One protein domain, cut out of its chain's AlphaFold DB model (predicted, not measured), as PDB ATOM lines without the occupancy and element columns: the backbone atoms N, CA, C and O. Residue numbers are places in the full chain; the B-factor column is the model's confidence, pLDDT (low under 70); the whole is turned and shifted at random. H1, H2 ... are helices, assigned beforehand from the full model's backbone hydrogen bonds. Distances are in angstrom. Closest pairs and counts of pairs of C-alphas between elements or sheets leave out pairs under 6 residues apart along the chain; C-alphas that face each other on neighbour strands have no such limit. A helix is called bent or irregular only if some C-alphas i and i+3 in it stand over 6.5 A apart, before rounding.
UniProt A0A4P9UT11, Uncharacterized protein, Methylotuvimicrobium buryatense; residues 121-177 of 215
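AT A GLANCE: This is residues 121 to 177 of the 215 residues of an uncharacterized protein of Methylotuvimicrobium buryatense (UniProt A0A4P9UT11). What shape does the backbone make? It is a long helical hairpin in the outline of a rod: H1, the longer helix, runs along most of the rod, the chain turns tightly, and the shorter H2 folds back side by side with it. After H2, residues 168 to 177 run on as a tail without a named element, back toward the end where H1 begins. What is it made of, and how large is it? The printed part has 57 residues with two named helices, H1 then H2, and no named strand; its class is all helix. It is loose, with a radius of gyration of the C-alphas of 14.1 A, and spans 45 by 16 by 14 A.

IN THESE COORDINATES: Where is the first helix? H1 is residues 124 to 146, 32.4 A from first to last C-alpha, beginning at C-alpha 124 at (86.544, 169.633, 147.980). Where is the second? H2 is residues 151 to 167, 23.9 A long, ending at C-alpha 167 at (71.643, 178.584, 151.591).

HOW THE PARTS SIT: How do the helices stand to each other? H1 and H2 form a helical hairpin and touch, their closest C-alphas being those of Gly 141 and Gly 157, 3.8 A apart. They run opposite ways at a shallow tilt of 19 degrees. Are their backbones even? In H1 every O i to N i+4 pair is within hydrogen-bond range; in H2 11 of 13 are. H2 is irregular, with C-alphas 161 and 164 7.1 A apart, and has a kink of 33 degrees near residue 161.

THE WHOLE: How far does it reach? The two C-alphas farthest apart, those of Lys 149 and Gln 176, are 45.9 A apart, while those of Ser 121 and Ala 177, the first and last printed, are 9.3 A apart. Is it continuous and confident? The printed part has no cut, and the link from H1 to H2 is tight, with 4 residues. The mean pLDDT of the printed part is 93.5, and no printed residue is under 70.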
ATOM      1  N   SER A 121      89.596 177.699 145.718       85.31
ATOM      2  CA  SER A 121      88.314 177.028 145.870       85.31
ATOM      3  C   SER A 121      88.107 176.508 147.285       85.31
ATOM      4  O   SER A 121      89.051 176.176 148.004       85.31
ATOM      5  N   ALA A 122      86.842 176.435 147.701       89.25
ATOM      6  CA  ALA A 122      86.488 175.850 148.986       89.25
ATOM      7  C   ALA A 122      86.901 174.367 149.061       89.25
ATOM      8  O   ALA A 122      87.123 173.696 148.043       89.25
ATOM      9  N   ALA A 123      86.938 173.831 150.284       91.19
ATOM     10  CA  ALA A 123      87.241 172.423 150.528       91.19
ATOM     11  C   ALA A 123      86.455 171.492 149.583       91.19
ATOM     12  O   ALA A 123      85.254 171.650 149.368       91.19
ATOM     13  N   LEU A 124      87.134 170.496 149.009       90.88
ATOM     14  CA  LEU A 124      86.544 169.633 147.980       90.88
ATOM     15  C   LEU A 124      85.244 168.962 148.454       90.88
ATOM     16  O   LEU A 124      84.246 168.962 147.735       90.88
ATOM     17  N   LEU A 125      85.238 168.445 149.685       95.44
ATOM     18  CA  LEU A 125      84.076 167.766 150.255       95.44
ATOM     19  C   LEU A 125      82.860 168.696 150.394       95.44
ATOM     20  O   LEU A 125      81.738 168.258 150.149       95.44
ATOM     21  N   SER A 126      83.055 169.973 150.749       94.62
ATOM     22  CA  SER A 126      81.934 170.911 150.896       94.62
ATOM     23  C   SER A 126      81.311 171.245 149.543       94.62
ATOM     24  O   SER A 126      80.086 171.230 149.423       94.62
ATOM     25  N   ARG A 127      82.127 171.445 148.500       95.44
ATOM     26  CA  ARG A 127      81.650 171.637 147.119       95.44
ATOM     27  C   ARG A 127      80.910 170.411 146.593       95.44
ATOM     28  O   ARG A 127      79.840 170.554 146.010       95.44
ATOM     29  N   GLN A 128      81.429 169.206 146.840       96.50
ATOM     30  CA  GLN A 128      80.770 167.954 146.449       96.50
ATOM     31  C   GLN A 128      79.426 167.764 147.162       96.50
ATOM     32  O   GLN A 128      78.431 167.430 146.520       96.50
ATOM     33  N   ALA A 129      79.374 168.019 148.473       97.31
ATOM     34  CA  ALA A 129      78.139 167.950 149.249       97.31
ATOM     35  C   ALA A 129      77.109 168.976 148.758       97.31
ATOM     36  O   ALA A 129      75.943 168.633 148.563       97.31
ATOM     37  N   TRP A 130      77.543 170.211 148.490       97.75
ATOM     38  CA  TRP A 130      76.678 171.251 147.941       97.75
ATOM     39  C   TRP A 130      76.178 170.901 146.533       97.75
ATOM     40  O   TRP A 130      74.996 171.084 146.240       97.75
ATOM     41  N   TRP A 131      77.036 170.347 145.671       97.88
ATOM     42  CA  TRP A 131      76.648 169.917 144.324       97.88
ATOM     43  C   TRP A 131      75.584 168.818 144.387       97.88
ATOM     44  O   TRP A 131      74.551 168.925 143.728       97.88
ATOM     45  N   LEU A 132      75.785 167.803 145.239       97.88
ATOM     46  CA  LEU A 132      74.816 166.722 145.446       97.88
ATOM     47  C   LEU A 132      73.494 167.248 146.005       97.88
ATOM     48  O   LEU A 132      72.428 166.863 145.521       97.88
ATOM     49  N   PHE A 133      73.554 168.145 146.989       98.06
ATOM     50  CA  PHE A 133      72.373 168.788 147.556       98.06
ATOM     51  C   PHE A 133      71.602 169.581 146.498       98.06
ATOM     52  O   PHE A 133      70.380 169.453 146.407       98.06
ATOM     53  N   THR A 134      72.303 170.338 145.653       98.44
ATOM     54  CA  THR A 134      71.695 171.125 144.575       98.44
ATOM     55  C   THR A 134      71.063 170.235 143.518       98.44
ATOM     56  O   THR A 134      69.905 170.447 143.159       98.44
ATOM     57  N   ALA A 135      71.765 169.195 143.070       98.00
ATOM     58  CA  ALA A 135      71.236 168.238 142.105       98.00
ATOM     59  C   ALA A 135      69.987 167.526 142.653       98.00
ATOM     60  O   ALA A 135      68.944 167.519 141.997       98.00
ATOM     61  N   ALA A 136      70.042 166.995 143.878       97.94
ATOM     62  CA  ALA A 136      68.915 166.299 144.503       97.94
ATOM     63  C   ALA A 136      67.702 167.222 144.714       97.94
ATOM     64  O   ALA A 136      66.571 166.848 144.393       97.94
ATOM     65  N   SER A 137      67.942 168.446 145.188       98.00
ATOM     66  CA  SER A 137      66.897 169.457 145.379       98.00
ATOM     67  C   SER A 137      66.270 169.881 144.054       98.00
ATOM     68  O   SER A 137      65.052 170.026 143.970       98.00
ATOM     69  N   THR A 138      67.070 169.996 142.991       97.88
ATOM     70  CA  THR A 138      66.580 170.328 141.646       97.88
ATOM     71  C   THR A 138      65.741 169.192 141.062       97.88
ATOM     72  O   THR A 138      64.673 169.457 140.515       97.88
ATOM     73  N   VAL A 139      66.142 167.925 141.224       96.06
ATOM     74  CA  VAL A 139      65.324 166.764 140.810       96.06
ATOM     75  C   VAL A 139      63.982 166.758 141.539       96.06
ATOM     76  O   VAL A 139      62.936 166.654 140.896       96.06
ATOM     77  N   ALA A 140      63.997 166.894 142.868       95.25
ATOM     78  CA  ALA A 140      62.780 166.921 143.678       95.25
ATOM     79  C   ALA A 140      61.884 168.116 143.319       95.25
ATOM     80  O   ALA A 140      60.662 167.975 143.215       95.25
ATOM     81  N   GLY A 141      62.491 169.276 143.070       96.44
ATOM     82  CA  GLY A 141      61.800 170.486 142.660       96.44
ATOM     83  C   GLY A 141      61.141 170.356 141.291       96.44
ATOM     84  O   GLY A 141      59.949 170.632 141.164       96.44
ATOM     85  N   LEU A 142      61.862 169.854 140.286       94.38
ATOM     86  CA  LEU A 142      61.307 169.582 138.956       94.38
ATOM     87  C   LEU A 142      60.187 168.541 139.015       94.38
ATOM     88  O   LEU A 142      59.162 168.721 138.361       94.38
ATOM     89  N   TYR A 143      60.335 167.488 139.824       90.81
ATOM     90  CA  TYR A 143      59.271 166.506 140.039       90.81
ATOM     91  C   TYR A 143      58.011 167.164 140.623       90.81
ATOM     92  O   TYR A 143      56.913 167.002 140.085       90.81
ATOM     93  N   GLY A 144      58.160 167.958 141.688       92.44
ATOM     94  CA  GLY A 144      57.054 168.680 142.317       92.44
ATOM     95  C   GLY A 144      56.378 169.684 141.381       92.44
ATOM     96  O   GLY A 144      55.153 169.746 141.337       92.44
ATOM     97  N   LEU A 145      57.156 170.433 140.599       92.50
ATOM     98  CA  LEU A 145      56.652 171.479 139.705       92.50
ATOM     99  C   LEU A 145      56.010 170.927 138.428       92.50
ATOM    100  O   LEU A 145      54.976 171.432 138.001       92.50
ATOM    101  N   LEU A 146      56.619 169.914 137.805       88.62
ATOM    102  CA  LEU A 146      56.246 169.473 136.457       88.62
ATOM    103  C   LEU A 146      55.367 168.221 136.443       88.62
ATOM    104  O   LEU A 146      54.621 168.016 135.487       88.62
ATOM    105  N   LEU A 147      55.452 167.373 137.471       82.38
ATOM    106  CA  LEU A 147      54.748 166.086 137.503       82.38
ATOM    107  C   LEU A 147      53.598 166.049 138.517       82.38
ATOM    108  O   LEU A 147      52.724 165.187 138.409       82.38
ATOM    109  N   SER A 148      53.536 166.991 139.464       87.12
ATOM    110  CA  SER A 148      52.432 167.087 140.425       87.12
ATOM    111  C   SER A 148      51.320 168.026 139.956       87.12
ATOM    112  O   SER A 148      51.570 169.112 139.439       87.12
ATOM    113  N   LYS A 149      50.065 167.638 140.218       90.81
ATOM    114  CA  LYS A 149      48.871 168.491 140.042       90.81
ATOM    115  C   LYS A 149      48.466 169.239 141.318       90.81
ATOM    116  O   LYS A 149      47.559 170.062 141.284       90.81
ATOM    117  N   ASN A 150      49.085 168.926 142.456       94.00
ATOM    118  CA  ASN A 150      48.755 169.538 143.739       94.00
ATOM    119  C   ASN A 150      49.554 170.836 143.912       94.00
ATOM    120  O   ASN A 150      50.781 170.788 144.000       94.00
ATOM    121  N   HIS A 151      48.863 171.975 144.023       94.19
ATOM    122  CA  HIS A 151      49.496 173.288 144.191       94.19
ATOM    123  C   HIS A 151      50.422 173.356 145.415       94.19
ATOM    124  O   HIS A 151      51.472 173.985 145.347       94.19
ATOM    125  N   GLY A 152      50.094 172.665 146.512       95.12
ATOM    126  CA  GLY A 152      50.969 172.598 147.684       95.12
ATOM    127  C   GLY A 152      52.297 171.896 147.382       95.12
ATOM    128  O   GLY A 152      53.352 172.375 147.785       95.12
ATOM    129  N   LEU A 153      52.263 170.806 146.607       92.88
ATOM    130  CA  LEU A 153      53.475 170.105 146.165       92.88
ATOM    131  C   LEU A 153      54.269 170.906 145.128       92.88
ATOM    132  O   LEU A 153      55.492 170.821 145.119       92.88
ATOM    133  N   GLN A 154      53.603 171.696 144.285       94.75
ATOM    134  CA  GLN A 154      54.279 172.603 143.355       94.75
ATOM    135  C   GLN A 154      55.011 173.719 144.110       94.75
ATOM    136  O   GLN A 154      56.182 173.968 143.836       94.75
ATOM    137  N   ILE A 155      54.366 174.336 145.108       95.75
ATOM    138  CA  ILE A 155      54.997 175.343 145.975       95.75
ATOM    139  C   ILE A 155      56.184 174.731 146.720       95.75
ATOM    140  O   ILE A 155      57.280 175.288 146.684       95.75
ATOM    141  N   ALA A 156      55.998 173.562 147.340       95.38
ATOM    142  CA  ALA A 156      57.077 172.856 148.025       95.38
ATOM    143  C   ALA A 156      58.228 172.498 147.068       95.38
ATOM    144  O   ALA A 156      59.389 172.666 147.422       95.38
ATOM    145  N   GLY A 157      57.921 172.066 145.842       95.56
ATOM    146  CA  GLY A 157      58.913 171.795 144.802       95.56
ATOM    147  C   GLY A 157      59.699 173.045 144.401       95.56
ATOM    148  O   GLY A 157      60.923 172.998 144.317       95.56
ATOM    149  N   GLY A 158      59.022 174.181 144.229       95.69
ATOM    150  CA  GLY A 158      59.671 175.468 143.975       95.69
ATOM    151  C   GLY A 158      60.584 175.902 145.123       95.69
ATOM    152  O   GLY A 158      61.719 176.305 144.884       95.69
ATOM    153  N   MET A 159      60.129 175.753 146.371       96.19
ATOM    154  CA  MET A 159      60.940 176.036 147.560       96.19
ATOM    155  C   MET A 159      62.165 175.121 147.647       96.19
ATOM    156  O   MET A 159      63.257 175.600 147.939       96.19
ATOM    157  N   LEU A 160      62.007 173.827 147.356       95.81
ATOM    158  CA  LEU A 160      63.118 172.875 147.321       95.81
ATOM    159  C   LEU A 160      64.132 173.235 146.234       95.81
ATOM    160  O   LEU A 160      65.319 173.286 146.530       95.81
ATOM    161  N   ALA A 161      63.689 173.558 145.016       96.12
ATOM    162  CA  ALA A 161      64.587 174.002 143.948       96.12
ATOM    163  C   ALA A 161      65.349 175.287 144.320       96.12
ATOM    164  O   ALA A 161      66.513 175.435 143.961       96.12
ATOM    165  N   ALA A 162      64.718 176.203 145.061       96.12
ATOM    166  CA  ALA A 162      65.350 177.440 145.517       96.12
ATOM    167  C   ALA A 162      66.300 177.242 146.714       96.12
ATOM    168  O   ALA A 162      67.228 178.033 146.887       96.12
ATOM    169  N   ALA A 163      66.098 176.208 147.537       96.50
ATOM    170  CA  ALA A 163      66.801 176.036 148.809       96.50
ATOM    171  C   ALA A 163      68.342 176.077 148.704       96.50
ATOM    172  O   ALA A 163      68.947 176.816 149.483       96.50
ATOM    173  N   PRO A 164      69.007 175.394 147.747       97.12
ATOM    174  CA  PRO A 164      70.465 175.466 147.605       97.12
ATOM    175  C   PRO A 164      70.989 176.871 147.313       97.12
ATOM    176  O   PRO A 164      72.054 177.251 147.799       97.12
ATOM    177  N   HIS A 165      70.221 177.660 146.564       96.56
ATOM    178  CA  HIS A 165      70.580 179.026 146.194       96.56
ATOM    179  C   HIS A 165      70.349 180.020 147.335       96.56
ATOM    180  O   HIS A 165      71.072 181.004 147.437       96.56
ATOM    181  N   LEU A 166      69.377 179.746 148.211       96.44
ATOM    182  CA  LEU A 166      69.130 180.537 149.418       96.44
ATOM    183  C   LEU A 166      70.147 180.244 150.526       96.44
ATOM    184  O   LEU A 166      70.525 181.152 151.258       96.44
ATOM    185  N   ILE A 167      70.587 178.987 150.648       96.06
ATOM    186  CA  ILE A 167      71.643 178.584 151.591       96.06
ATOM    187  C   ILE A 167      73.005 179.129 151.137       96.06
ATOM    188  O   ILE A 167      73.816 179.523 151.971       96.06
ATOM    189  N   GLY A 168      73.229 179.190 149.822       94.69
ATOM    190  CA  GLY A 168      74.466 179.680 149.229       94.69
ATOM    191  C   GLY A 168      75.504 178.576 149.038       94.69
ATOM    192  O   GLY A 168      75.523 177.561 149.737       94.69
ATOM    193  N   ALA A 169      76.356 178.764 148.034       94.69
ATOM    194  CA  ALA A 169      77.439 177.843 147.730       94.69
ATOM    195  C   ALA A 169      78.664 178.071 148.635       94.69
ATOM    196  O   ALA A 169      78.924 179.207 149.046       94.69
ATOM    197  N   PRO A 170      79.434 177.011 148.945       93.88
ATOM    198  CA  PRO A 170      80.669 177.135 149.704       93.88
ATOM    199  C   PRO A 170      81.754 177.801 148.850       93.88
ATOM    200  O   PRO A 170      82.194 177.234 147.852       93.88
ATOM    201  N   HIS A 171      82.213 178.973 149.278       90.56
ATOM    202  CA  HIS A 171      83.304 179.725 148.655       90.56
ATOM    203  C   HIS A 171      84.520 179.772 149.595       90.56
ATOM    204  O   HIS A 171      84.348 179.597 150.808       90.56
ATOM    205  N   PRO A 172      85.745 179.963 149.075       89.00
ATOM    206  CA  PRO A 172      86.901 180.240 149.926       89.00
ATOM    207  C   PRO A 172      86.694 181.545 150.713       89.00
ATOM    208  O   PRO A 172      85.971 182.436 150.270       89.00
ATOM    209  N   GLU A 173      87.347 181.673 151.874       83.12
ATOM    210  CA  GLU A 173      87.270 182.899 152.691       83.12
ATOM    211  C   GLU A 173      87.789 184.127 151.935       83.12
ATOM    212  O   GLU A 173      87.282 185.235 152.102       83.12
ATOM    213  N   ILE A 174      88.787 183.915 151.076       82.88
ATOM    214  CA  ILE A 174      89.350 184.924 150.191       82.88
ATOM    215  C   ILE A 174      89.303 184.342 148.781       82.88
ATOM    216  O   ILE A 174      90.001 183.382 148.479       82.88
ATOM    217  N   ALA A 175      88.450 184.902 147.926       80.50
ATOM    218  CA  ALA A 175      88.367 184.494 146.533       80.50
ATOM    219  C   ALA A 175      89.483 185.176 145.734       80.50
ATOM    220  O   ALA A 175      89.438 186.390 145.518       80.50
ATOM    221  N   GLN A 176      90.482 184.404 145.309       83.94
ATOM    222  CA  GLN A 176      91.520 184.866 144.393       83.94
ATOM    223  C   GLN A 176      91.588 183.958 143.172       83.94
ATOM    224  O   GLN A 176      91.404 182.745 143.246       83.94
ATOM    225  N   ALA A 177      91.852 184.575 142.030       88.88
ATOM    226  CA  ALA A 177      92.088 183.884 140.781       88.88
ATOM    227  C   ALA A 177      93.270 184.553 140.090       88.88
ATOM    228  O   ALA A 177      93.312 185.779 139.968       88.88
TER     229      ALA A 177